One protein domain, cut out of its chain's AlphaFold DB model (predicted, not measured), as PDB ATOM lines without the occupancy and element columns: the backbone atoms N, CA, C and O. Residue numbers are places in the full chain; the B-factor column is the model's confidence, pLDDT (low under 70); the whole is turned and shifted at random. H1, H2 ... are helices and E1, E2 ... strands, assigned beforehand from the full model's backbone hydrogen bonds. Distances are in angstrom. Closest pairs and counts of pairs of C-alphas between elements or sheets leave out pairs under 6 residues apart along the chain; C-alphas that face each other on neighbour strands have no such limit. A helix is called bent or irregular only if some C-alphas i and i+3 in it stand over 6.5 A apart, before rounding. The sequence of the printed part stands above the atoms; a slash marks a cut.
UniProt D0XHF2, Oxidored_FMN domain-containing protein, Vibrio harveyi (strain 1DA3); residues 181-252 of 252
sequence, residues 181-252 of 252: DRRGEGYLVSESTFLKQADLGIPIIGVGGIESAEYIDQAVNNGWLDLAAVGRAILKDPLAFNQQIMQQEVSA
ATOM      1  N   ASP A 181     120.488 186.812 117.516       87.81
ATOM      2  CA  ASP A 181     121.694 186.029 117.276       87.81
ATOM      3  C   ASP A 181     122.183 186.126 115.820       87.81
ATOM      4  O   ASP A 181     123.379 186.005 115.573       87.81
ATOM      5  N   ARG A 182     121.310 186.464 114.857       87.69
ATOM      6  CA  ARG A 182     121.714 186.717 113.463       87.69
ATOM      7  C   ARG A 182     122.416 188.071 113.325       87.69
ATOM      8  O   ARG A 182     121.786 189.147 113.310       87.69
ATOM      9  N   ARG A 183     123.746 188.028 113.260       87.31
ATOM     10  CA  ARG A 183     124.670 189.172 113.220       87.31
ATOM     11  C   ARG A 183     125.755 188.944 112.168       87.31
ATOM     12  O   ARG A 183     125.919 187.832 111.692       87.31
ATOM     13  N   GLY A 184     126.490 190.006 111.851       92.06
ATOM     14  CA  GLY A 184     127.553 189.965 110.852       92.06
ATOM     15  C   GLY A 184     127.037 190.056 109.421       92.06
ATOM     16  O   GLY A 184     125.875 190.402 109.183       92.06
ATOM     17  N   GLU A 185     127.945 189.788 108.495       95.00
ATOM     18  CA  GLU A 185     127.689 189.812 107.063       95.00
ATOM     19  C   GLU A 185     126.745 188.676 106.646       95.00
ATOM     20  O   GLU A 185     126.839 187.558 107.150       95.00
ATOM     21  N   GLY A 186     125.785 188.978 105.769       95.69
ATOM     22  CA  GLY A 186     124.825 187.992 105.270       95.69
ATOM     23  C   GLY A 186     123.855 187.436 106.319       95.69
ATOM     24  O   GLY A 186     123.409 186.296 106.225       95.69
ATOM     25  N   TYR A 187     123.460 188.238 107.312       94.56
ATOM     26  CA  TYR A 187     122.600 187.807 108.426       94.56
ATOM     27  C   TYR A 187     121.189 187.306 108.025       94.56
ATOM     28  O   TYR A 187     120.435 186.867 108.897       94.56
ATOM     29  N   LEU A 188     120.790 187.424 106.752       95.31
ATOM     30  CA  LEU A 188     119.559 186.837 106.195       95.31
ATOM     31  C   LEU A 188     119.823 185.781 105.112       95.31
ATOM     32  O   LEU A 188     118.865 185.181 104.639       95.31
ATOM     33  N   VAL A 189     121.075 185.499 104.743       96.88
ATOM     34  CA  VAL A 189     121.396 184.595 103.624       96.88
ATOM     35  C   VAL A 189     120.893 183.176 103.869       96.88
ATOM     36  O   VAL A 189     120.489 182.513 102.920       96.88
ATOM     37  N   SER A 190     120.789 182.734 105.127       95.56
ATOM     38  CA  SER A 190     120.201 181.428 105.451       95.56
ATOM     39  C   SER A 190     118.750 181.280 104.967       95.56
ATOM     40  O   SER A 190     118.317 180.168 104.688       95.56
ATOM     41  N   GLU A 191     118.003 182.382 104.840       95.62
ATOM     42  CA  GLU A 191     116.650 182.376 104.272       95.62
ATOM     43  C   GLU A 191     116.668 182.121 102.756       95.62
ATOM     44  O   GLU A 191     115.924 181.272 102.271       95.62
ATOM     45  N   SER A 192     117.552 182.792 102.003       97.25
ATOM     46  CA  SER A 192     117.733 182.500 100.571       97.25
ATOM     47  C   SER A 192     118.313 181.108 100.336       97.25
ATOM     48  O   SER A 192     117.902 180.441  99.392       97.25
ATOM     49  N   THR A 193     119.208 180.632 101.211       98.00
ATOM     50  CA  THR A 193     119.804 179.292 101.102       98.00
ATOM     51  C   THR A 193     118.752 178.200 101.202       98.00
ATOM     52  O   THR A 193     118.795 177.256 100.420       98.00
ATOM     53  N   PHE A 194     117.783 178.339 102.112       98.12
ATOM     54  CA  PHE A 194     116.690 177.378 102.229       98.12
ATOM     55  C   PHE A 194     115.894 177.271 100.919       98.12
ATOM     56  O   PHE A 194     115.714 176.178 100.387       98.12
ATOM     57  N   LEU A 195     115.480 178.409 100.349       97.69
ATOM     58  CA  LEU A 195     114.746 178.428  99.079       97.69
ATOM     59  C   LEU A 195     115.607 177.947  97.902       97.69
ATOM     60  O   LEU A 195     115.099 177.292  96.996       97.69
ATOM     61  N   LYS A 196     116.918 178.211  97.929       96.81
ATOM     62  CA  LYS A 196     117.864 177.721  96.920       96.81
ATOM     63  C   LYS A 196     117.998 176.201  96.939       96.81
ATOM     64  O   LYS A 196     118.042 175.585  95.879       96.81
ATOM     65  N   GLN A 197     117.986 175.594  98.123       97.62
ATOM     66  CA  GLN A 197     118.020 174.138  98.299       97.62
ATOM     67  C   GLN A 197     116.719 173.440  97.881       97.62
ATOM     68  O   GLN A 197     116.742 172.239  97.622       97.62
ATOM     69  N   ALA A 198     115.608 174.173  97.769       97.50
ATOM     70  CA  ALA A 198     114.351 173.647  97.241       97.50
ATOM     71  C   ALA A 198     114.348 173.471  95.705       97.50
ATOM     72  O   ALA A 198     113.351 173.001  95.164       97.50
ATOM     73  N   ASP A 199     115.436 173.849  95.017       96.19
ATOM     74  CA  ASP A 199     115.653 173.668  93.572       96.19
ATOM     75  C   ASP A 199     114.479 174.147  92.701       96.19
ATOM     76  O   ASP A 199     113.925 173.443  91.859       96.19
ATOM     77  N   LEU A 200     114.077 175.397  92.925       96.69
ATOM     78  CA  LEU A 200     112.920 176.019  92.279       96.69
ATOM     79  C   LEU A 200     113.113 176.314  90.777       96.69
ATOM     80  O   LEU A 200     112.194 176.803  90.124       96.69
ATOM     81  N   GLY A 201     114.299 176.054  90.220       96.88
ATOM     82  CA  GLY A 201     114.589 176.234  88.795       96.88
ATOM     83  C   GLY A 201     114.701 177.687  88.314       96.88
ATOM     84  O   GLY A 201     114.818 177.906  87.109       96.88
ATOM     85  N   ILE A 202     114.691 178.674  89.218       98.06
ATOM     86  CA  ILE A 202     114.879 180.099  88.894       98.06
ATOM     87  C   ILE A 202     115.952 180.752  89.780       98.06
ATOM     88  O   ILE A 202     116.212 180.256  90.881       98.06
ATOM     89  N   PRO A 203     116.577 181.861  89.334       98.56
ATOM     90  CA  PRO A 203     117.561 182.580  90.134       98.56
ATOM     91  C   PRO A 203     116.983 183.141  91.439       98.56
ATOM     92  O   PRO A 203     115.877 183.692  91.466       98.56
ATOM     93  N   ILE A 204     117.774 183.060  92.509       98.69
ATOM     94  CA  ILE A 204     117.454 183.599  93.834       98.69
ATOM     95  C   ILE A 204     118.466 184.678  94.226       98.69
ATOM     96  O   ILE A 204     119.676 184.445  94.264       98.69
ATOM     97  N   ILE A 205     117.952 185.856  94.572       98.75
ATOM     98  CA  ILE A 205     118.705 186.935  95.202       98.75
ATOM     99  C   ILE A 205     118.672 186.751  96.723       98.75
ATOM    100  O   ILE A 205     117.605 186.614  97.325       98.75
ATOM    101  N   GLY A 206     119.849 186.787  97.347       98.44
ATOM    102  CA  GLY A 206     120.004 186.863  98.798       98.44
ATOM    103  C   GLY A 206     120.427 188.259  99.258       98.44
ATOM    104  O   GLY A 206     121.199 188.953  98.594       98.44
ATOM    105  N   VAL A 207     119.931 188.675 100.426       97.12
ATOM    106  CA  VAL A 207     120.243 189.976 101.043       97.12
ATOM    107  C   VAL A 207     120.750 189.793 102.476       97.12
ATOM    108  O   VAL A 207     120.679 188.717 103.062       97.12
ATOM    109  N   GLY A 208     121.147 190.902 103.104       94.81
ATOM    110  CA  GLY A 208     121.221 190.995 104.565       94.81
ATOM    111  C   GLY A 208     122.586 191.415 105.069       94.81
ATOM    112  O   GLY A 208     123.320 190.603 105.604       94.81
ATOM    113  N   GLY A 209     122.912 192.703 104.942       94.56
ATOM    114  CA  GLY A 209     124.186 193.225 105.452       94.56
ATOM    115  C   GLY A 209     125.403 192.642 104.744       94.56
ATOM    116  O   GLY A 209     126.413 192.460 105.398       94.56
ATOM    117  N   ILE A 210     125.271 192.312 103.459       96.31
ATOM    118  CA  ILE A 210     126.380 191.950 102.572       96.31
ATOM    119  C   ILE A 210     127.192 193.220 102.279       96.31
ATOM    120  O   ILE A 210     126.593 194.270 102.020       96.31
ATOM    121  N   GLU A 211     128.518 193.138 102.359       95.00
ATOM    122  CA  GLU A 211     129.450 194.271 102.274       95.00
ATOM    123  C   GLU A 211     130.736 193.971 101.478       95.00
ATOM    124  O   GLU A 211     131.295 194.902 100.899       95.00
ATOM    125  N   SER A 212     131.207 192.722 101.427       93.69
ATOM    126  CA  SER A 212     132.505 192.314 100.881       93.69
ATOM    127  C   SER A 212     132.384 191.426  99.637       93.69
ATOM    128  O   SER A 212     131.425 190.672  99.478       93.69
ATOM    129  N   ALA A 213     133.377 191.512  98.747       93.00
ATOM    130  CA  ALA A 213     133.453 190.679  97.545       93.00
ATOM    131  C   ALA A 213     133.652 189.206  97.917       93.00
ATOM    132  O   ALA A 213     132.929 188.348  97.430       93.00
ATOM    133  N   GLU A 214     134.542 188.946  98.877       94.31
ATOM    134  CA  GLU A 214     134.835 187.604  99.380       94.31
ATOM    135  C   GLU A 214     133.575 186.873  99.864       94.31
ATOM    136  O   GLU A 214     133.363 185.708  99.532       94.31
ATOM    137  N   TYR A 215     132.692 187.560 100.596       95.81
ATOM    138  CA  TYR A 215     131.438 186.956 101.036       95.81
ATOM    139  C   TYR A 215     130.466 186.712  99.877       95.81
ATOM    140  O   TYR A 215     129.783 185.686  99.858       95.81
ATOM    141  N   ILE A 216     130.389 187.633  98.908       96.00
ATOM    142  CA  ILE A 216     129.560 187.456  97.707       96.00
ATOM    143  C   ILE A 216     130.021 186.211  96.941       96.00
ATOM    144  O   ILE A 216     129.197 185.339  96.661       96.00
ATOM    145  N   ASP A 217     131.322 186.091  96.676       95.12
ATOM    146  CA  ASP A 217     131.898 184.945  95.971       95.12
ATOM    147  C   ASP A 217     131.692 183.651  96.753       95.12
ATOM    148  O   ASP A 217     131.272 182.643  96.186       95.12
ATOM    149  N   GLN A 218     131.915 183.670  98.069       96.69
ATOM    150  CA  GLN A 218     131.651 182.523  98.933       96.69
ATOM    151  C   GLN A 218     130.185 182.079  98.844       96.69
ATOM    152  O   GLN A 218     129.911 180.884  98.719       96.69
ATOM    153  N   ALA A 219     129.240 183.018  98.910       97.62
ATOM    154  CA  ALA A 219     127.815 182.712  98.887       97.62
ATOM    155  C   ALA A 219     127.363 182.139  97.536       97.62
ATOM    156  O   ALA A 219     126.596 181.174  97.512       97.62
ATOM    157  N   VAL A 220     127.866 182.686  96.427       97.38
ATOM    158  CA  VAL A 220     127.583 182.180  95.077       97.38
ATOM    159  C   VAL A 220     128.228 180.806  94.867       97.38
ATOM    160  O   VAL A 220     127.540 179.860  94.485       97.38
ATOM    161  N   ASN A 221     129.518 180.651  95.181       97.50
ATOM    162  CA  ASN A 221     130.260 179.402  94.970       97.50
ATOM    163  C   ASN A 221     129.722 178.238  95.811       97.50
ATOM    164  O   ASN A 221     129.730 177.093  95.360       97.50
ATOM    165  N   ASN A 222     129.216 178.521  97.013       97.44
ATOM    166  CA  ASN A 222     128.590 177.511  97.865       97.44
ATOM    167  C   ASN A 222     127.112 177.249  97.520       97.44
ATOM    168  O   ASN A 222     126.470 176.439  98.192       97.44
ATOM    169  N   GLY A 223     126.553 177.929  96.513       96.69
ATOM    170  CA  GLY A 223     125.163 177.754  96.095       96.69
ATOM    171  C   GLY A 223     124.145 178.216  97.141       96.69
ATOM    172  O   GLY A 223     123.075 177.626  97.262       96.69
ATOM    173  N   TRP A 224     124.469 179.243  97.931       97.88
ATOM    174  CA  TRP A 224     123.554 179.819  98.928       97.88
ATOM    175  C   TRP A 224     122.547 180.796  98.313       97.88
ATOM    176  O   TRP A 224     121.487 181.033  98.895       97.88
ATOM    177  N   LEU A 225     122.909 181.383  97.175       98.12
ATOM    178  CA  LEU A 225     122.161 182.338  96.361       98.12
ATOM    179  C   LEU A 225     122.766 182.353  94.946       98.12
ATOM    180  O   LEU A 225     123.881 181.875  94.753       98.12
ATOM    181  N   ASP A 226     122.049 182.901  93.966       98.44
ATOM    182  CA  ASP A 226     122.576 183.137  92.611       98.44
ATOM    183  C   ASP A 226     123.069 184.579  92.437       98.44
ATOM    184  O   ASP A 226     123.970 184.856  91.649       98.44
ATOM    185  N   LEU A 227     122.458 185.511  93.171       98.06
ATOM    186  CA  LEU A 227     122.714 186.946  93.100       98.06
ATOM    187  C   LEU A 227     122.742 187.536  94.518       98.06
ATOM    188  O   LEU A 227     121.938 187.166  95.374       98.06
ATOM    189  N   ALA A 228     123.640 188.486  94.775       97.81
ATOM    190  CA  ALA A 228     123.721 189.181  96.057       97.81
ATOM    191  C   ALA A 228     123.179 190.610  95.939       97.81
ATOM    192  O   ALA A 228     123.658 191.406  95.129       97.81
ATOM    193  N   ALA A 229     122.208 190.968  96.779       97.50
ATOM    194  CA  ALA A 229     121.705 192.333  96.868       97.50
ATOM    195  C   ALA A 229     122.409 193.109  97.989       97.50
ATOM    196  O   ALA A 229     122.239 192.852  99.189       97.50
ATOM    197  N   VAL A 230     123.170 194.120  97.574       97.06
ATOM    198  CA  VAL A 230     123.948 194.997  98.448       97.06
ATOM    199  C   VAL A 230     123.286 196.373  98.516       97.06
ATOM    200  O   VAL A 230     123.099 197.039  97.506       97.06
ATOM    201  N   GLY A 231     122.922 196.809  99.723       95.69
ATOM    202  CA  GLY A 231     122.267 198.106  99.945       95.69
ATOM    203  C   GLY A 231     123.171 199.105 100.661       95.69
ATOM    204  O   GLY A 231     123.780 199.981 100.053       95.69
ATOM    205  N   ARG A 232     123.258 198.977 101.991       95.50
ATOM    206  CA  ARG A 232     123.946 199.949 102.864       95.50
ATOM    207  C   ARG A 232     125.431 200.139 102.541       95.50
ATOM    208  O   ARG A 232     125.900 201.265 102.661       95.50
ATOM    209  N   ALA A 233     126.146 199.091 102.129       95.12
ATOM    210  CA  ALA A 233     127.560 199.206 101.768       95.12
ATOM    211  C   ALA A 233     127.762 200.099 100.534       95.12
ATOM    212  O   ALA A 233     128.574 201.017 100.584       95.12
ATOM    213  N   ILE A 234     126.943 199.918  99.486       95.94
ATOM    214  CA  ILE A 234     126.929 200.814  98.318       95.94
ATOM    215  C   ILE A 234     126.529 202.231  98.739       95.94
ATOM    216  O   ILE A 234     127.182 203.186  98.343       95.94
ATOM    217  N   LEU A 235     125.482 202.389  99.559       96.12
ATOM    218  CA  LEU A 235     125.002 203.715  99.976       96.12
ATOM    219  C   LEU A 235     126.055 204.515 100.761       96.12
ATOM    220  O   LEU A 235     126.072 205.741 100.671       96.12
ATOM    221  N   LYS A 236     126.906 203.836 101.537       95.19
ATOM    222  CA  LYS A 236     127.962 204.474 102.331       95.19
ATOM    223  C   LYS A 236     128.981 205.190 101.444       95.19
ATOM    224  O   LYS A 236     129.331 206.326 101.749       95.19
ATOM    225  N   ASP A 237     129.440 204.535 100.379       95.00
ATOM    226  CA  ASP A 237     130.298 205.132  99.351       95.00
ATOM    227  C   ASP A 237     130.215 204.316  98.043       95.00
ATOM    228  O   ASP A 237     130.883 203.285  97.911       95.00
ATOM    229  N   PRO A 238     129.413 204.760  97.053       93.81
ATOM    230  CA  PRO A 238     129.220 204.005  95.816       93.81
ATOM    231  C   PRO A 238     130.488 203.879  94.962       93.81
ATOM    232  O   PRO A 238     130.671 202.873  94.274       93.81
ATOM    233  N   LEU A 239     131.356 204.898  94.974       92.75
ATOM    234  CA  LEU A 239     132.575 204.905  94.163       92.75
ATOM    235  C   LEU A 239     133.625 203.989  94.780       92.75
ATOM    236  O   LEU A 239     134.207 203.173  94.062       92.75
ATOM    237  N   ALA A 240     133.819 204.082  96.099       91.62
ATOM    238  CA  ALA A 240     134.712 203.182  96.811       91.62
ATOM    239  C   ALA A 240     134.222 201.736  96.715       91.62
ATOM    240  O   ALA A 240     135.030 200.863  96.430       91.62
ATOM    241  N   PHE A 241     132.917 201.472  96.850       92.56
ATOM    242  CA  PHE A 241     132.383 200.119  96.686       92.56
ATOM    243  C   PHE A 241     132.707 199.545  95.298       92.56
ATOM    244  O   PHE A 241     133.214 198.433  95.183       92.56
ATOM    245  N   ASN A 242     132.493 200.312  94.227       90.38
ATOM    246  CA  ASN A 242     132.837 199.840  92.888       90.38
ATOM    247  C   ASN A 242     134.348 199.581  92.724       90.38
ATOM    248  O   ASN A 242     134.737 198.530  92.232       90.38
ATOM    249  N   GLN A 243     135.197 200.525  93.133       89.75
ATOM    250  CA  GLN A 243     136.651 200.427  92.935       89.75
ATOM    251  C   GLN A 243     137.312 199.378  93.830       89.75
ATOM    252  O   GLN A 243     138.256 198.714  93.419       89.75
ATOM    253  N   GLN A 244     136.851 199.273  95.072       87.31
ATOM    254  CA  GLN A 244     137.512 198.496  96.110       87.31
ATOM    255  C   GLN A 244     136.829 197.169  96.381       87.31
ATOM    256  O   GLN A 244     137.446 196.363  97.047       87.31
ATOM    257  N   ILE A 245     135.590 196.941  95.951       86.50
ATOM    258  CA  ILE A 245     134.890 195.673  96.192       86.50
ATOM    259  C   ILE A 245     134.629 194.985  94.856       86.50
ATOM    260  O   ILE A 245     135.116 193.887  94.631       86.50
ATOM    261  N   MET A 246     133.955 195.656  93.919       85.31
ATOM    262  CA  MET A 246     133.568 195.027  92.645       85.31
ATOM    263  C   MET A 246     134.720 194.852  91.645       85.31
ATOM    264  O   MET A 246     134.619 194.026  90.744       85.31
ATOM    265  N   GLN A 247     135.782 195.654  91.757       82.94
ATOM    266  CA  GLN A 247     136.944 195.623  90.858       82.94
ATOM    267  C   GLN A 247     138.176 194.954  91.481       82.94
ATOM    268  O   GLN A 247     139.248 194.991  90.878       82.94
ATOM    269  N   GLN A 248     138.053 194.357  92.671       72.88
ATOM    270  CA  GLN A 248     139.132 193.525  93.196       72.88
ATOM    271  C   GLN A 248     139.270 192.283  92.316       72.88
ATOM    272  O   GLN A 248     138.317 191.529  92.139       72.88
ATOM    273  N   GLU A 249     140.460 192.070  91.753       58.62
ATOM    274  CA  GLU A 249     140.806 190.772  91.184       58.62
ATOM    275  C   GLU A 249     140.853 189.770  92.336       58.62
ATOM    276  O   GLU A 249     141.743 189.821  93.190       58.62
ATOM    277  N   VAL A 250     139.865 188.880  92.380       56.09
ATOM    278  CA  VAL A 250     139.858 187.757  93.313       56.09
ATOM    279  C   VAL A 250     141.058 186.897  92.944       56.09
ATOM    280  O   VAL A 250     141.130 186.337  91.848       56.09
ATOM    281  N   SER A 251     142.055 186.879  93.822       47.59
ATOM    282  CA  SER A 251     143.241 186.049  93.642       47.59
ATOM    283  C   SER A 251     142.787 184.592  93.694       47.59
ATOM    284  O   SER A 251     142.298 184.152  94.731       47.59
ATOM    285  N   ALA A 252     142.872 183.905  92.552       43.59
ATOM    286  CA  ALA A 252     142.494 182.502  92.391       43.59
ATOM    287  C   ALA A 252     143.337 181.553  93.257       43.59
ATOM    288  O   ALA A 252     144.539 181.848  93.465       43.59
TER     289      ALA A 252
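What this domain is: This is residues 181 to 252 of the 252 residues of the protein "Oxidored_FMN domain-containing protein" of Vibrio harveyi (strain 1DA3) (UniProt D0XHF2). Two short parallel strands, E1 and E2, form a narrow two-stranded sheet, with H1 next to E1 and H2 next to E2, both to the same side of that sheet and running back against the direction of the strands. Beyond the ends of the strands the chain continues into a small helical end made of H3 and H4, where H4 turns back until its residue Ile 245 comes near the first residue of H2; residues 235 to 240 there stick out. The printed part has 72 residues, with four named helices and two named strands in the order H1, E1, H2, E2, H3, H4, and the class is mostly helix. The sheet has the order E1, E2 and is parallel. The whole is compact, with a radius of gyration of the C-alphas of 12.6 A, and spans 36 by 30 by 20 A.

How they stand to each other: From the first printed residue, the chain comes first to H1, residues 189 to 197, and then to E1, residues 204 to 207. Their closest C-alphas, those of Ser 192 and Gly 206, are 5.2 A apart, and their centres are 8.2 A apart. H2, residues 213 to 221, comes next, and E2, residues 227 to 229, follows it. E1, H2 and E2 make a strand-helix-strand unit, two parallel neighbour strands with a helix between them along the chain, and its crossover is right-handed. E1 and E2 are parallel, with 31 degrees between their N-to-C directions. The C-alphas of residues 205 and 227 face each other at 4.5 A. N 206 and O 227 are within hydrogen-bond range at 2.9 A, as are N 229 and O 206 at 2.9 A. The closest C-alphas of H2 and E2 are those of Ile 216 and Ala 228, 6.3 A apart. H1 and H2 are only just apart, with their closest C-alphas at 8.2 A. H3, residues 232 to 236, and H4, residues 238 to 246, complete the named elements. H3 and H4 are close but not clearly touching; their closest C-alphas, those of Ile 234 and Phe 241, are 5.7 A apart. H2 and H4 are also close but not clearly touching, with the C-alphas of Ala 213 and Ile 245 closest at 5.4 A; they run the same way at a steep tilt of 54 degrees. H1 is apart from both H3 and H4. Every O i to N i+4 pair is within hydrogen-bond range in H1, H2, H3 and H4.

Where its parts are: H1 begins at C-alpha 189, at (121.396, 184.595, 103.624), and measures 12.2 A from first to last C-alpha. E1 begins at C-alpha 204, at (117.454, 183.599, 93.834), and is 10.0 A long. H2 is 12.0 A long and E2 6.7 A. H3 is 6.1 A long. H4 is 10.5 A long and ends at C-alpha 246, at (133.568, 195.027, 92.645). It is neither bent nor irregular, but only just: C-alphas 243 and 246 are 6.2 A apart.

The domain as a whole: The two C-alphas farthest apart are those of Ala 198 and Leu 239, at 36.3 A. Residues 235 to 240, of which 238 to 240 belong to H4, stand free. The printed part has no cut, and it ends at residue 252, the chain's last. The link from H1 to E1, six residues, is short; the links E1 to H2, H2 to E2, E2 to H3 and H3 to H4 are tight, and no link is long. The mean pLDDT of the printed part is 92.3, and residues 249 to 252 are under 70.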